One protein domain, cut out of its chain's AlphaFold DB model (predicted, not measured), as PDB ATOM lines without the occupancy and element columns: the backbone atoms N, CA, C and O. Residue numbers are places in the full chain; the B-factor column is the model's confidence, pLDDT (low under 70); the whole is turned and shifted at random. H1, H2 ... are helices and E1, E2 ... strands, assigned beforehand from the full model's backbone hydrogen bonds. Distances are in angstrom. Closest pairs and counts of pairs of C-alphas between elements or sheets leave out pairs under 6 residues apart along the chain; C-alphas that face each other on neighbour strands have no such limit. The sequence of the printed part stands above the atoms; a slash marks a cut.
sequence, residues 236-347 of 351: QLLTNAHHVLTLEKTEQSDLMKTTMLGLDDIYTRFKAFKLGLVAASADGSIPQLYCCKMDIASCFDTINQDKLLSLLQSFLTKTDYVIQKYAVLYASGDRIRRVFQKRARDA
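What this domain is: This is residues 236 to 347 of the 351 residues of the protein "Telomerase reverse transcriptase" of Batrachochytrium dendrobatidis (strain JEL423) (UniProt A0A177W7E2). An antiparallel hairpin, E1 and E2, packs by its base on H1, while H3 reaches away and a long link, residues 280 to 304, returns to H4, leaving an open frame. The printed part has 112 residues with H1 H2 H3 H4 E1 E2 in order, class mixed. It is only just loose, close to extended: radius of gyration of the C-alphas 19.5 A, spans 52 by 51 by 28 A.

How they stand to each other: In the hairpin of E1, residues 321 to 332, and E2, residues 335 to 346, N 322 and O 345 are 2.8 A apart, within hydrogen-bond range. The closest C-alphas of E2 and H1, residues 236 to 251, are Ala 344 and Val 244, 5.3 A apart. H4, residues 305 to 315, is close to H1 but not clearly touching; their closest C-alphas, Phe 315 and Glu 248, are 7.4 A apart. H2, residues 253 to 256, is likewise close to H1 but not clearly touching, the closest C-alphas, Met 256 and Lys 249, being 6.3 A apart. H3, residues 263 to 279, is apart from H1. Every O i to N i+4 pair is within range in H3 and H4, 10 of 12 in H1; H2 is too short for one.

Where its parts are: H1 begins at C-alpha 236 (-13.137, 51.601, -36.954); E2, 33.9 A long, ends at C-alpha 346 (-25.222, 47.140, -53.196).

The domain as a whole: The printed part has no cut. Residues 253 to 261 and 347 have pLDDT under 70.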
ATOM      1  N   GLN A 236     -13.177  50.934 -35.651       85.62
ATOM      2  CA  GLN A 236     -13.137  51.601 -36.954       85.62
ATOM      3  C   GLN A 236     -13.008  50.609 -38.116       85.62
ATOM      4  O   GLN A 236     -13.612  50.838 -39.161       85.62
ATOM      5  N   LEU A 237     -12.278  49.504 -37.929       85.44
ATOM      6  CA  LEU A 237     -12.202  48.411 -38.905       85.44
ATOM      7  C   LEU A 237     -13.573  47.739 -39.084       85.44
ATOM      8  O   LEU A 237     -14.039  47.562 -40.207       85.44
ATOM      9  N   LEU A 238     -14.269  47.463 -37.978       88.81
ATOM     10  CA  LEU A 238     -15.603  46.855 -37.984       88.81
ATOM     11  C   LEU A 238     -16.717  47.809 -38.435       88.81
ATOM     12  O   LEU A 238     -17.826  47.361 -38.703       88.81
ATOM     13  N   THR A 239     -16.448  49.114 -38.560       88.44
ATOM     14  CA  THR A 239     -17.466  50.101 -38.960       88.44
ATOM     15  C   THR A 239     -18.038  49.788 -40.344       88.44
ATOM     16  O   THR A 239     -19.245  49.886 -40.547       88.44
ATOM     17  N   ASN A 240     -17.198  49.374 -41.298       87.31
ATOM     18  CA  ASN A 240     -17.674  49.023 -42.638       87.31
ATOM     19  C   ASN A 240     -18.583  47.784 -42.594       87.31
ATOM     20  O   ASN A 240     -19.675  47.820 -43.152       87.31
ATOM     21  N   ALA A 241     -18.180  46.742 -41.857       88.19
ATOM     22  CA  ALA A 241     -18.994  45.543 -41.653       88.19
ATOM     23  C   ALA A 241     -20.328  45.871 -40.960       88.19
ATOM     24  O   ALA A 241     -21.376  45.391 -41.376       88.19
ATOM     25  N   HIS A 242     -20.316  46.759 -39.962       88.31
ATOM     26  CA  HIS A 242     -21.533  47.240 -39.311       88.31
ATOM     27  C   HIS A 242     -22.493  47.914 -40.304       88.31
ATOM     28  O   HIS A 242     -23.695  47.661 -40.258       88.31
ATOM     29  N   HIS A 243     -21.992  48.746 -41.224       88.19
ATOM     30  CA  HIS A 243     -22.837  49.366 -42.250       88.19
ATOM     31  C   HIS A 243     -23.420  48.348 -43.234       88.19
ATOM     32  O   HIS A 243     -24.582  48.492 -43.598       88.19
ATOM     33  N   VAL A 244     -22.652  47.327 -43.627       88.75
ATOM     34  CA  VAL A 244     -23.139  46.230 -44.483       88.75
ATOM     35  C   VAL A 244     -24.250  45.448 -43.784       88.75
ATOM     36  O   VAL A 244     -25.333  45.298 -44.333       88.75
ATOM     37  N   LEU A 245     -24.036  45.049 -42.528       87.06
ATOM     38  CA  LEU A 245     -25.060  44.356 -41.739       87.06
ATOM     39  C   LEU A 245     -26.309  45.221 -41.521       87.06
ATOM     40  O   LEU A 245     -27.425  44.710 -41.497       87.06
ATOM     41  N   THR A 246     -26.134  46.538 -41.381       85.50
ATOM     42  CA  THR A 246     -27.259  47.478 -41.282       85.50
ATOM     43  C   THR A 246     -28.053  47.534 -42.590       85.50
ATOM     44  O   THR A 246     -29.278  47.581 -42.534       85.50
ATOM     45  N   LEU A 247     -27.382  47.501 -43.749       85.88
ATOM     46  CA  LEU A 247     -28.035  47.462 -45.060       85.88
ATOM     47  C   LEU A 247     -28.849  46.176 -45.236       85.88
ATOM     48  O   LEU A 247     -30.051  46.256 -45.477       85.88
ATOM     49  N   GLU A 248     -28.229  45.014 -45.034       85.38
ATOM     50  CA  GLU A 248     -28.914  43.717 -45.144       85.38
ATOM     51  C   GLU A 248     -30.106  43.631 -44.194       85.38
ATOM     52  O   GLU A 248     -31.170  43.153 -44.567       85.38
ATOM     53  N   LYS A 249     -29.992  44.197 -42.986       81.31
ATOM     54  CA  LYS A 249     -31.124  44.285 -42.060       81.31
ATOM     55  C   LYS A 249     -32.281  45.108 -42.637       81.31
ATOM     56  O   LYS A 249     -33.440  44.758 -42.424       81.31
ATOM     57  N   THR A 250     -31.986  46.233 -43.290       78.75
ATOM     58  CA  THR A 250     -33.031  47.082 -43.883       78.75
ATOM     59  C   THR A 250     -33.690  46.442 -45.100       78.75
ATOM     60  O   THR A 250     -34.882  46.649 -45.302       78.75
ATOM     61  N   GLU A 251     -32.944  45.652 -45.873       78.94
ATOM     62  CA  GLU A 251     -33.451  44.966 -47.065       78.94
ATOM     63  C   GLU A 251     -34.205  43.675 -46.700       78.94
ATOM     64  O   GLU A 251     -35.317  43.451 -47.173       78.94
ATOM     65  N   GLN A 252     -33.680  42.874 -45.768       71.88
ATOM     66  CA  GLN A 252     -34.288  41.633 -45.274       71.88
ATOM     67  C   GLN A 252     -35.145  41.877 -44.026       71.88
ATOM     68  O   GLN A 252     -34.940  41.303 -42.950       71.88
ATOM     69  N   SER A 253     -36.133  42.760 -44.176       63.53
ATOM     70  CA  SER A 253     -37.013  43.194 -43.088       63.53
ATOM     71  C   SER A 253     -37.720  42.018 -42.391       63.53
ATOM     72  O   SER A 253     -37.928  42.065 -41.184       63.53
ATOM     73  N   ASP A 254     -38.036  40.925 -43.090       66.12
ATOM     74  CA  ASP A 254     -38.842  39.825 -42.537       66.12
ATOM     75  C   ASP A 254     -38.159  39.024 -41.416       66.12
ATOM     76  O   ASP A 254     -38.808  38.702 -40.421       66.12
ATOM     77  N   LEU A 255     -36.848  38.783 -41.506       62.97
ATOM     78  CA  LEU A 255     -36.081  38.039 -40.492       62.97
ATOM     79  C   LEU A 255     -35.739  38.880 -39.250       62.97
ATOM     80  O   LEU A 255     -35.564  38.337 -38.160       62.97
ATOM     81  N   MET A 256     -35.639  40.205 -39.401       61.00
ATOM     82  CA  MET A 256     -35.139  41.123 -38.363       61.00
ATOM     83  C   MET A 256     -36.130  42.234 -37.995       61.00
ATOM     84  O   MET A 256     -35.768  43.191 -37.303       61.00
ATOM     85  N   LYS A 257     -37.400  42.101 -38.402       60.38
ATOM     86  CA  LYS A 257     -38.497  43.045 -38.124       60.38
ATOM     87  C   LYS A 257     -38.689  43.309 -36.633       60.38
ATOM     88  O   LYS A 257     -39.206  44.363 -36.276       60.38
ATOM     89  N   THR A 258     -38.289  42.378 -35.775       62.81
ATOM     90  CA  THR A 258     -38.408  42.458 -34.312       62.81
ATOM     91  C   THR A 258     -37.170  43.043 -33.630       62.81
ATOM     92  O   THR A 258     -37.247  43.464 -32.478       62.81
ATOM     93  N   THR A 259     -36.043  43.145 -34.338       69.50
ATOM     94  CA  THR A 259     -34.783  43.660 -33.795       69.50
ATOM     95  C   THR A 259     -34.714  45.175 -33.975       69.50
ATOM     96  O   THR A 259     -34.704  45.682 -35.099       69.50
ATOM     97  N   MET A 260     -34.604  45.933 -32.886       67.88
ATOM     98  CA  MET A 260     -34.455  47.397 -32.919       67.88
ATOM     99  C   MET A 260     -33.004  47.784 -32.617       67.88
ATOM    100  O   MET A 260     -32.404  47.215 -31.709       67.88
ATOM    101  N   LEU A 261     -32.418  48.705 -33.395       65.75
ATOM    102  CA  LEU A 261     -31.018  49.126 -33.202       65.75
ATOM    103  C   LEU A 261     -30.899  50.459 -32.454       65.75
ATOM    104  O   LEU A 261     -29.860  50.721 -31.852       65.75
ATOM    105  N   GLY A 262     -31.948  51.285 -32.473       71.69
ATOM    106  CA  GLY A 262     -31.932  52.612 -31.865       71.69
ATOM    107  C   GLY A 262     -33.225  52.986 -31.147       71.69
ATOM    108  O   GLY A 262     -34.270  52.360 -31.317       71.69
ATOM    109  N   LEU A 263     -33.140  54.052 -30.349       76.75
ATOM    110  CA  LEU A 263     -34.294  54.647 -29.667       76.75
ATOM    111  C   LEU A 263     -35.310  55.225 -30.664       76.75
ATOM    112  O   LEU A 263     -36.512  55.140 -30.424       76.75
ATOM    113  N   ASP A 264     -34.836  55.737 -31.801       78.94
ATOM    114  CA  ASP A 264     -35.692  56.283 -32.860       78.94
ATOM    115  C   ASP A 264     -36.581  55.198 -33.490       78.94
ATOM    116  O   ASP A 264     -37.772  55.424 -33.724       78.94
ATOM    117  N   ASP A 265     -36.043  53.986 -33.681       76.50
ATOM    118  CA  ASP A 265     -36.806  52.824 -34.158       76.50
ATOM    119  C   ASP A 265     -37.913  52.446 -33.162       76.50
ATOM    120  O   ASP A 265     -39.050  52.181 -33.566       76.50
ATOM    121  N   ILE A 266     -37.583  52.443 -31.861       84.94
ATOM    122  CA  ILE A 266     -38.531  52.140 -30.778       84.94
ATOM    123  C   ILE A 266     -39.673  53.149 -30.801       84.94
ATOM    124  O   ILE A 266     -40.839  52.756 -30.825       84.94
ATOM    125  N   TYR A 267     -39.349  54.443 -30.840       86.56
ATOM    126  CA  TYR A 267     -40.350  55.502 -30.869       86.56
ATOM    127  C   TYR A 267     -41.257  55.395 -32.097       86.56
ATOM    128  O   TYR A 267     -42.481  55.433 -31.967       86.56
ATOM    129  N   THR A 268     -40.675  55.206 -33.283       85.81
ATOM    130  CA  THR A 268     -41.427  55.140 -34.542       85.81
ATOM    131  C   THR A 268     -42.408  53.969 -34.542       85.81
ATOM    132  O   THR A 268     -43.579  54.137 -34.889       85.81
ATOM    133  N   ARG A 269     -41.973  52.789 -34.085       83.69
ATOM    134  CA  ARG A 269     -42.826  51.594 -34.002       83.69
ATOM    135  C   ARG A 269     -43.883  51.707 -32.919       83.69
ATOM    136  O   ARG A 269     -45.030  51.347 -33.158       83.69
ATOM    137  N   PHE A 270     -43.523  52.241 -31.756       87.31
ATOM    138  CA  PHE A 270     -44.477  52.470 -30.678       87.31
ATOM    139  C   PHE A 270     -45.555  53.482 -31.090       87.31
ATOM    140  O   PHE A 270     -46.739  53.268 -30.834       87.31
ATOM    141  N   LYS A 271     -45.171  54.546 -31.807       88.94
ATOM    142  CA  LYS A 271     -46.105  55.516 -32.388       88.94
ATOM    143  C   LYS A 271     -47.032  54.857 -33.410       88.94
ATOM    144  O   LYS A 271     -48.238  55.063 -33.329       88.94
ATOM    145  N   ALA A 272     -46.493  54.058 -34.333       88.31
ATOM    146  CA  ALA A 272     -47.292  53.337 -35.323       88.31
ATOM    147  C   ALA A 272     -48.279  52.356 -34.665       88.31
ATOM    148  O   ALA A 272     -49.451  52.338 -35.022       88.31
ATOM    149  N   PHE A 273     -47.832  51.608 -33.651       88.50
ATOM    150  CA  PHE A 273     -48.675  50.708 -32.865       88.50
ATOM    151  C   PHE A 273     -49.813  51.459 -32.162       88.50
ATOM    152  O   PHE A 273     -50.972  51.073 -32.283       88.50
ATOM    153  N   LYS A 274     -49.506  52.582 -31.498       89.06
ATOM    154  CA  LYS A 274     -50.518  53.434 -30.859       89.06
ATOM    155  C   LYS A 274     -51.544  53.953 -31.871       89.06
ATOM    156  O   LYS A 274     -52.736  53.900 -31.593       89.06
ATOM    157  N   LEU A 275     -51.095  54.451 -33.024       88.81
ATOM    158  CA  LEU A 275     -51.990  54.950 -34.075       88.81
ATOM    159  C   LEU A 275     -52.886  53.838 -34.631       88.81
ATOM    160  O   LEU A 275     -54.075  54.068 -34.818       88.81
ATOM    161  N   GLY A 276     -52.342  52.634 -34.829       87.44
ATOM    162  CA  GLY A 276     -53.115  51.466 -35.252       87.44
ATOM    163  C   GLY A 276     -54.198  51.071 -34.246       87.44
ATOM    164  O   GLY A 276     -55.322  50.795 -34.645       87.44
ATOM    165  N   LEU A 277     -53.898  51.112 -32.943       87.56
ATOM    166  CA  LEU A 277     -54.883  50.828 -31.890       87.56
ATOM    167  C   LEU A 277     -56.016  51.859 -31.834       87.56
ATOM    168  O   LEU A 277     -57.171  51.489 -31.637       87.56
ATOM    169  N   VAL A 278     -55.687  53.139 -32.016       86.19
ATOM    170  CA  VAL A 278     -56.679  54.223 -32.051       86.19
ATOM    171  C   VAL A 278     -57.556  54.111 -33.298       86.19
ATOM    172  O   VAL A 278     -58.766  54.249 -33.195       86.19
ATOM    173  N   ALA A 279     -56.968  53.807 -34.459       84.56
ATOM    174  CA  ALA A 279     -57.709  53.631 -35.709       84.56
ATOM    175  C   ALA A 279     -58.611  52.384 -35.712       84.56
ATOM    176  O   ALA A 279     -59.642  52.375 -36.375       84.56
ATOM    177  N   ALA A 280     -58.228  51.334 -34.981       81.31
ATOM    178  CA  ALA A 280     -59.013  50.108 -34.846       81.31
ATOM    179  C   ALA A 280     -60.159  50.216 -33.823       81.31
ATOM    180  O   ALA A 280     -60.989  49.312 -33.747       81.31
ATOM    181  N   SER A 281     -60.209  51.292 -33.033       80.12
ATOM    182  CA  SER A 281     -61.227  51.492 -31.999       80.12
ATOM    183  C   SER A 281     -62.281  52.481 -32.485       80.12
ATOM    184  O   SER A 281     -61.953  53.613 -32.829       80.12
ATOM    185  N   ALA A 282     -63.553  52.072 -32.480       70.88
ATOM    186  CA  ALA A 282     -64.670  52.898 -32.957       70.88
ATOM    187  C   ALA A 282     -64.796  54.243 -32.209       70.88
ATOM    188  O   ALA A 282     -65.155  55.249 -32.813       70.88
ATOM    189  N   ASP A 283     -64.409  54.271 -30.930       77.56
ATOM    190  CA  ASP A 283     -64.491  55.452 -30.057       77.56
ATOM    191  C   ASP A 283     -63.165  56.233 -29.955       77.56
ATOM    192  O   ASP A 283     -63.037  57.158 -29.153       77.56
ATOM    193  N   GLY A 284     -62.125  55.830 -30.699       72.88
ATOM    194  CA  GLY A 284     -60.782  56.421 -30.614       72.88
ATOM    195  C   GLY A 284     -60.059  56.203 -29.272       72.88
ATOM    196  O   GLY A 284     -58.986  56.771 -29.047       72.88
ATOM    197  N   SER A 285     -60.619  55.385 -28.377       78.94
ATOM    198  CA  SER A 285     -60.014  55.022 -27.094       78.94
ATOM    199  C   SER A 285     -58.964  53.918 -27.266       78.94
ATOM    200  O   SER A 285     -59.017  53.115 -28.193       78.94
ATOM    201  N   ILE A 286     -57.951  53.897 -26.397       81.75
ATOM    202  CA  ILE A 286     -56.914  52.856 -26.418       81.75
ATOM    203  C   ILE A 286     -57.381  51.714 -25.504       81.75
ATOM    204  O   ILE A 286     -57.682  51.986 -24.339       81.75
ATOM    205  N   PRO A 287     -57.423  50.455 -25.979       84.19
ATOM    206  CA  PRO A 287     -57.839  49.323 -25.158       84.19
ATOM    207  C   PRO A 287     -56.835  49.039 -24.033       84.19
ATOM    208  O   PRO A 287     -55.676  49.455 -24.089       84.19
ATOM    209  N   GLN A 288     -57.261  48.284 -23.017       86.56
ATOM    210  CA  GLN A 288     -56.376  47.835 -21.940       86.56
ATOM    211  C   GLN A 288     -55.198  47.035 -22.516       86.56
ATOM    212  O   GLN A 288     -55.385  46.011 -23.174       86.56
ATOM    213  N   LEU A 289     -53.976  47.489 -22.234       89.25
ATOM    214  CA  LEU A 289     -52.746  46.825 -22.661       89.25
ATOM    215  C   LEU A 289     -52.113  46.059 -21.499       89.25
ATOM    216  O   LEU A 289     -52.140  46.502 -20.349       89.25
ATOM    217  N   TYR A 290     -51.485  44.935 -21.829       91.75
ATOM    218  CA  TYR A 290     -50.635  44.171 -20.924       91.75
ATOM    219  C   TYR A 290     -49.197  44.229 -21.436       91.75
ATOM    220  O   TYR A 290     -48.945  44.075 -22.632       91.75
ATOM    221  N   CYS A 291     -48.240  44.450 -20.538       90.06
ATOM    222  CA  CYS A 291     -46.823  44.487 -20.884       90.06
ATOM    223  C   CYS A 291     -46.035  43.510 -20.017       90.06
ATOM    224  O   CYS A 291     -46.180  43.491 -18.797       90.06
ATOM    225  N   CYS A 292     -45.150  42.747 -20.655       92.50
ATOM    226  CA  CYS A 292     -44.144  41.936 -19.985       92.50
ATOM    227  C   CYS A 292     -42.764  42.532 -20.271       92.50
ATOM    228  O   CYS A 292     -42.419  42.793 -21.424       92.50
ATOM    229  N   LYS A 293     -41.973  42.751 -19.218       91.50
ATOM    230  CA  LYS A 293     -40.570  43.151 -19.331       91.50
ATOM    231  C   LYS A 293     -39.703  41.959 -18.956       91.50
ATOM    232  O   LYS A 293     -39.787  41.469 -17.834       91.50
ATOM    233  N   MET A 294     -38.839  41.547 -19.873       90.50
ATOM    234  CA  MET A 294     -37.883  40.464 -19.658       90.50
ATOM    235  C   MET A 294     -36.465  41.013 -19.801       90.50
ATOM    236  O   MET A 294     -36.202  41.819 -20.694       90.50
ATOM    237  N   ASP A 295     -35.567  40.597 -18.911       85.88
ATOM    238  CA  ASP A 295     -34.143  40.927 -18.977       85.88
ATOM    239  C   ASP A 295     -33.345  39.649 -19.245       85.88
ATOM    240  O   ASP A 295     -33.534  38.636 -18.569       85.88
ATOM    241  N   ILE A 296     -32.476  39.686 -20.256       86.44
ATOM    242  CA  ILE A 296     -31.663  38.536 -20.654       86.44
ATOM    243  C   ILE A 296     -30.313  38.649 -19.951       86.44
ATOM    244  O   ILE A 296     -29.490  39.512 -20.270       86.44
ATOM    245  N   ALA A 297     -30.065  37.744 -19.007       81.56
ATOM    246  CA  ALA A 297     -28.805  37.698 -18.280       81.56
ATOM    247  C   ALA A 297     -27.635  37.339 -19.211       81.56
ATOM    248  O   ALA A 297     -27.730  36.418 -20.018       81.56
ATOM    249  N   SER A 298     -26.510  38.050 -19.064       78.75
ATOM    250  CA  SER A 298     -25.230  37.723 -19.717       78.75
ATOM    251  C   SER A 298     -25.304  37.485 -21.233       78.75
ATOM    252  O   SER A 298     -24.559  36.674 -21.772       78.75
ATOM    253  N   CYS A 299     -26.141  38.247 -21.944       83.44
ATOM    254  CA  CYS A 299     -26.405  38.051 -23.374       83.44
ATOM    255  C   CYS A 299     -25.159  38.046 -24.280       83.44
ATOM    256  O   CYS A 299     -25.172  37.381 -25.308       83.44
ATOM    257  N   PHE A 300     -24.089  38.759 -23.909       83.62
ATOM    258  CA  PHE A 300     -22.822  38.752 -24.651       83.62
ATOM    259  C   PHE A 300     -21.966  37.511 -24.375       83.62
ATOM    260  O   PHE A 300     -21.228  37.079 -25.255       83.62
ATOM    261  N   ASP A 301     -22.061  36.946 -23.171       83.75
ATOM    262  CA  ASP A 301     -21.238  35.812 -22.743       83.75
ATOM    263  C   ASP A 301     -21.827  34.478 -23.237       83.75
ATOM    264  O   ASP A 301     -21.104  33.501 -23.410       83.75
ATOM    265  N   THR A 302     -23.139  34.434 -23.488       85.31
ATOM    266  CA  THR A 302     -23.885  33.228 -23.890       85.31
ATOM    267  C   THR A 302     -24.048  33.073 -25.405       85.31
ATOM    268  O   THR A 302     -24.849  32.254 -25.859       85.31
ATOM    269  N   ILE A 303     -23.344  33.870 -26.214       88.19
ATOM    270  CA  ILE A 303     -23.448  33.794 -27.676       88.19
ATOM    271  C   ILE A 303     -22.759  32.517 -28.167       88.19
ATOM    272  O   ILE A 303     -21.541  32.373 -28.059       88.19
ATOM    273  N   ASN A 304     -23.532  31.606 -28.763       89.50
ATOM    274  CA  ASN A 304     -22.982  30.461 -29.481       89.50
ATOM    275  C   ASN A 304     -22.348  30.946 -30.797       89.50
ATOM    276  O   ASN A 304     -23.056  31.366 -31.715       89.50
ATOM    277  N   GLN A 305     -21.016  30.909 -30.857       90.00
ATOM    278  CA  GLN A 305     -20.238  31.432 -31.981       90.00
ATOM    279  C   GLN A 305     -20.481  30.640 -33.270       90.00
ATOM    280  O   GLN A 305     -20.637  31.257 -34.319       90.00
ATOM    281  N   ASP A 306     -20.605  29.314 -33.195       90.81
ATOM    282  CA  ASP A 306     -20.821  28.462 -34.371       90.81
ATOM    283  C   ASP A 306     -22.182  28.749 -35.012       90.81
ATOM    284  O   ASP A 306     -22.284  28.979 -36.217       90.81
ATOM    285  N   LYS A 307     -23.230  28.847 -34.182       91.00
ATOM    286  CA  LYS A 307     -24.579  29.208 -34.640       91.00
ATOM    287  C   LYS A 307     -24.640  30.639 -35.180       91.00
ATOM    288  O   LYS A 307     -25.381  30.916 -36.123       91.00
ATOM    289  N   LEU A 308     -23.886  31.563 -34.582       90.56
ATOM    290  CA  LEU A 308     -23.785  32.929 -35.088       90.56
ATOM    291  C   LEU A 308     -23.119  32.949 -36.469       90.56
ATOM    292  O   LEU A 308     -23.615  33.629 -37.361       90.56
ATOM    293  N   LEU A 309     -22.035  32.195 -36.662       89.88
ATOM    294  CA  LEU A 309     -21.334  32.114 -37.943       89.88
ATOM    295  C   LEU A 309     -22.216  31.503 -39.036       89.88
ATOM    296  O   LEU A 309     -22.286  32.069 -40.125       89.88
ATOM    297  N   SER A 310     -22.953  30.426 -38.742       90.69
ATOM    298  CA  SER A 310     -23.902  29.850 -39.705       90.69
ATOM    299  C   SER A 310     -25.016  30.835 -40.072       90.69
ATOM    300  O   SER A 310     -25.415  30.927 -41.230       90.69
ATOM    301  N   LEU A 311     -25.497  31.618 -39.099       87.19
ATOM    302  CA  LEU A 311     -26.512  32.641 -39.348       87.19
ATOM    303  C   LEU A 311     -25.953  33.787 -40.196       87.19
ATOM    304  O   LEU A 311     -26.613  34.226 -41.131       87.19
ATOM    305  N   LEU A 312     -24.729  34.240 -39.916       86.25
ATOM    306  CA  LEU A 312     -24.070  35.288 -40.699       86.25
ATOM    307  C   LEU A 312     -23.876  34.872 -42.162       86.25
ATOM    308  O   LEU A 312     -24.098  35.694 -43.044       86.25
ATOM    309  N   GLN A 313     -23.531  33.607 -42.418       86.06
ATOM    310  CA  GLN A 313     -23.427  33.067 -43.778       86.06
ATOM    311  C   GLN A 313     -24.769  33.081 -44.516       86.06
ATOM    312  O   GLN A 313     -24.806  33.419 -45.691       86.06
ATOM    313  N   SER A 314     -25.872  32.760 -43.832       83.50
ATOM    314  CA  SER A 314     -27.212  32.841 -44.433       83.50
ATOM    315  C   SER A 314     -27.716  34.276 -44.619       83.50
ATOM    316  O   SER A 314     -28.571  34.528 -45.459       83.50
ATOM    317  N   PHE A 315     -27.207  35.214 -43.816       82.88
ATOM    318  CA  PHE A 315     -27.682  36.594 -43.777       82.88
ATOM    319  C   PHE A 315     -27.019  37.472 -44.843       82.88
ATOM    320  O   PHE A 315     -27.674  38.327 -45.435       82.88
ATOM    321  N   LEU A 316     -25.723  37.267 -45.091       85.00
ATOM    322  CA  LEU A 316     -24.979  37.977 -46.128       85.00
ATOM    323  C   LEU A 316     -25.295  37.358 -47.493       85.00
ATOM    324  O   LEU A 316     -24.682  36.374 -47.895       85.00
ATOM    325  N   THR A 317     -26.273  37.927 -48.192       79.81
ATOM    326  CA  THR A 317     -26.754  37.398 -49.480       79.81
ATOM    327  C   THR A 317     -25.922  37.850 -50.674       79.81
ATOM    328  O   THR A 317     -25.922  37.176 -51.702       79.81
ATOM    329  N   LYS A 318     -25.203  38.971 -50.553       82.62
ATOM    330  CA  LYS A 318     -24.448  39.576 -51.658       82.62
ATOM    331  C   LYS A 318     -22.952  39.344 -51.500       82.62
ATOM    332  O   LYS A 318     -22.431  39.273 -50.387       82.62
ATOM    333  N   THR A 319     -22.260  39.260 -52.632       81.00
ATOM    334  CA  THR A 319     -20.805  39.065 -52.682       81.00
ATOM    335  C   THR A 319     -20.048  40.362 -52.429       81.00
ATOM    336  O   THR A 319     -19.054  40.356 -51.704       81.00
ATOM    337  N   ASP A 320     -20.548  41.477 -52.968       86.12
ATOM    338  CA  ASP A 320     -19.841  42.752 -52.992       86.12
ATOM    339  C   ASP A 320     -20.719  43.906 -52.508       86.12
ATOM    340  O   ASP A 320     -21.864  44.086 -52.925       86.12
ATOM    341  N   TYR A 321     -20.142  44.739 -51.644       87.31
ATOM    342  CA  TYR A 321     -20.790  45.927 -51.099       87.31
ATOM    343  C   TYR A 321     -19.915  47.153 -51.318       87.31
ATOM    344  O   TYR A 321     -18.708  47.136 -51.068       87.31
ATOM    345  N   VAL A 322     -20.540  48.266 -51.689       88.25
ATOM    346  CA  VAL A 322     -19.858  49.551 -51.843       88.25
ATOM    347  C   VAL A 322     -20.134  50.432 -50.634       88.25
ATOM    348  O   VAL A 322     -21.276  50.757 -50.309       88.25
ATOM    349  N   ILE A 323     -19.069  50.870 -49.963       87.25
ATOM    350  CA  ILE A 323     -19.171  51.837 -48.868       87.25
ATOM    351  C   ILE A 323     -19.084  53.249 -49.436       87.25
ATOM    352  O   ILE A 323     -18.000  53.763 -49.718       87.25
ATOM    353  N   GLN A 324     -20.230  53.912 -49.539       86.31
ATOM    354  CA  GLN A 324     -20.293  55.315 -49.911       86.31
ATOM    355  C   GLN A 324     -19.935  56.200 -48.720       86.31
ATOM    356  O   GLN A 324     -20.505  56.076 -47.631       86.31
ATOM    357  N   LYS A 325     -19.003  57.126 -48.944       86.06
ATOM    358  CA  LYS A 325     -18.633  58.180 -47.997       86.06
ATOM    359  C   LYS A 325     -19.150  59.501 -48.547       86.06
ATOM    360  O   LYS A 325     -18.789  59.879 -49.655       86.06
ATOM    361  N   TYR A 326     -19.975  60.197 -47.782       86.19
ATOM    362  CA  TYR A 326     -20.549  61.474 -48.194       86.19
ATOM    363  C   TYR A 326     -20.595  62.439 -47.015       86.19
ATOM    364  O   TYR A 326     -20.477  62.043 -45.854       86.19
ATOM    365  N   ALA A 327     -20.719  63.726 -47.313       86.88
ATOM    366  CA  ALA A 327     -20.890  64.757 -46.305       86.88
ATOM    367  C   ALA A 327     -22.319  65.283 -46.371       86.88
ATOM    368  O   ALA A 327     -22.772  65.715 -47.426       86.88
ATOM    369  N   VAL A 328     -23.012  65.254 -45.238       88.19
ATOM    370  CA  VAL A 328     -24.319  65.882 -45.076       88.19
ATOM    371  C   VAL A 328     -24.101  67.266 -44.486       88.19
ATOM    372  O   VAL A 328     -23.407  67.414 -43.475       88.19
ATOM    373  N   LEU A 329     -24.684  68.271 -45.128       88.81
ATOM    374  CA  LEU A 329     -24.766  69.626 -44.605       88.81
ATOM    375  C   LEU A 329     -26.149  69.798 -43.985       88.81
ATOM    376  O   LEU A 329     -27.150  69.562 -44.655       88.81
ATOM    377  N   TYR A 330     -26.213  70.189 -42.717       86.25
ATOM    378  CA  TYR A 330     -27.472  70.594 -42.094       86.25
ATOM    379  C   TYR A 330     -27.308  71.935 -41.387       86.25
ATOM    380  O   TYR A 330     -26.258  72.240 -40.809       86.25
ATOM    381  N   ALA A 331     -28.361  72.745 -41.452       84.75
ATOM    382  CA  ALA A 331     -28.445  73.997 -40.724       84.75
ATOM    383  C   ALA A 331     -28.790  73.697 -39.261       84.75
ATOM    384  O   ALA A 331     -29.779  73.028 -38.968       84.75
ATOM    385  N   SER A 332     -27.952  74.162 -38.337       78.56
ATOM    386  CA  SER A 332     -28.201  74.084 -36.897       78.56
ATOM    387  C   SER A 332     -28.192  75.505 -36.347       78.56
ATOM    388  O   SER A 332     -27.147  75.997 -35.918       78.56
ATOM    389  N   GLY A 333     -29.351  76.165 -36.391       81.25
ATOM    390  CA  GLY A 333     -29.445  77.613 -36.191       81.25
ATOM    391  C   GLY A 333     -28.763  78.362 -37.340       81.25
ATOM    392  O   GLY A 333     -28.876  77.948 -38.490       81.25
ATOM    393  N   ASP A 334     -27.997  79.405 -37.021       82.00
ATOM    394  CA  ASP A 334     -27.321  80.280 -37.998       82.00
ATOM    395  C   ASP A 334     -25.969  79.731 -38.513       82.00
ATOM    396  O   ASP A 334     -25.154  80.431 -39.105       82.00
ATOM    397  N   ARG A 335     -25.669  78.454 -38.235       80.56
ATOM    398  CA  ARG A 335     -24.418  77.804 -38.650       80.56
ATOM    399  C   ARG A 335     -24.701  76.557 -39.472       80.56
ATOM    400  O   ARG A 335     -25.412  75.652 -39.029       80.56
ATOM    401  N   ILE A 336     -24.058  76.470 -40.633       85.69
ATOM    402  CA  ILE A 336     -24.020  75.252 -41.444       85.69
ATOM    403  C   ILE A 336     -23.013  74.296 -40.808       85.69
ATOM    404  O   ILE A 336     -21.833  74.617 -40.658       85.69
ATOM    405  N   ARG A 337     -23.477  73.106 -40.426       83.69
ATOM    406  CA  ARG A 337     -22.614  72.035 -39.927       83.69
ATOM    407  C   ARG A 337     -22.459  70.963 -40.990       83.69
ATOM    408  O   ARG A 337     -23.433  70.521 -41.594       83.69
ATOM    409  N   ARG A 338     -21.217  70.523 -41.186       85.06
ATOM    410  CA  ARG A 338     -20.859  69.407 -42.062       85.06
ATOM    411  C   ARG A 338     -20.615  68.163 -41.224       85.06
ATOM    412  O   ARG A 338     -19.765  68.178 -40.339       85.06
ATOM    413  N   VAL A 339     -21.322  67.079 -41.528       85.31
ATOM    414  CA  VAL A 339     -21.109  65.770 -40.901       85.31
ATOM    415  C   VAL A 339     -20.801  64.739 -41.970       85.31
ATOM    416  O   VAL A 339     -21.550  64.567 -42.927       85.31
ATOM    417  N   PHE A 340     -19.683  64.041 -41.800       82.88
ATOM    418  CA  PHE A 340     -19.307  62.934 -42.666       82.88
ATOM    419  C   PHE A 340     -20.055  61.676 -42.248       82.88
ATOM    420  O   PHE A 340     -20.028  61.285 -41.082       82.88
ATOM    421  N   GLN A 341     -20.703  61.034 -43.211       83.31
ATOM    422  CA  GLN A 341     -21.438  59.798 -43.011       83.31
ATOM    423  C   GLN A 341     -20.927  58.715 -43.954       83.31
ATOM    424  O   GLN A 341     -20.347  58.978 -45.012       83.31
ATOM    425  N   LYS A 342     -21.137  57.471 -43.532       83.06
ATOM    426  CA  LYS A 342     -20.858  56.278 -44.319       83.06
ATOM    427  C   LYS A 342     -22.138  55.474 -44.446       83.06
ATOM    428  O   LYS A 342     -22.875  55.330 -43.472       83.06
ATOM    429  N   ARG A 343     -22.383  54.938 -45.634       84.31
ATOM    430  CA  ARG A 343     -23.507  54.040 -45.891       84.31
ATOM    431  C   ARG A 343     -23.060  52.940 -46.838       84.31
ATOM    432  O   ARG A 343     -22.384  53.225 -47.823       84.31
ATOM    433  N   ALA A 344     -23.416  51.701 -46.523       84.44
ATOM    434  CA  ALA A 344     -23.247  50.598 -47.455       84.44
ATOM    435  C   ALA A 344     -24.356  50.654 -48.511       84.44
ATOM    436  O   ALA A 344     -25.500  50.987 -48.191       84.44
ATOM    437  N   ARG A 345     -24.004  50.344 -49.754       81.38
ATOM    438  CA  ARG A 345     -24.925  50.068 -50.852       81.38
ATOM    439  C   ARG A 345     -24.521  48.776 -51.539       81.38
ATOM    440  O   ARG A 345     -23.370  48.349 -51.442       81.38
ATOM    441  N   ASP A 346     -25.477  48.204 -52.243       78.50
ATOM    442  CA  ASP A 346     -25.222  47.140 -53.196       78.50
ATOM    443  C   ASP A 346     -24.330  47.651 -54.338       78.50
ATOM    444  O   ASP A 346     -24.549  48.753 -54.853       78.50
ATOM    445  N   ALA A 347     -23.331  46.859 -54.728       68.62
ATOM    446  CA  ALA A 347     -22.503  47.147 -55.894       68.62
ATOM    447  C   ALA A 347     -23.329  47.160 -57.194       68.62
ATOM    448  O   ALA A 347     -23.031  47.946 -58.091       68.62
TER     449      ALA A 347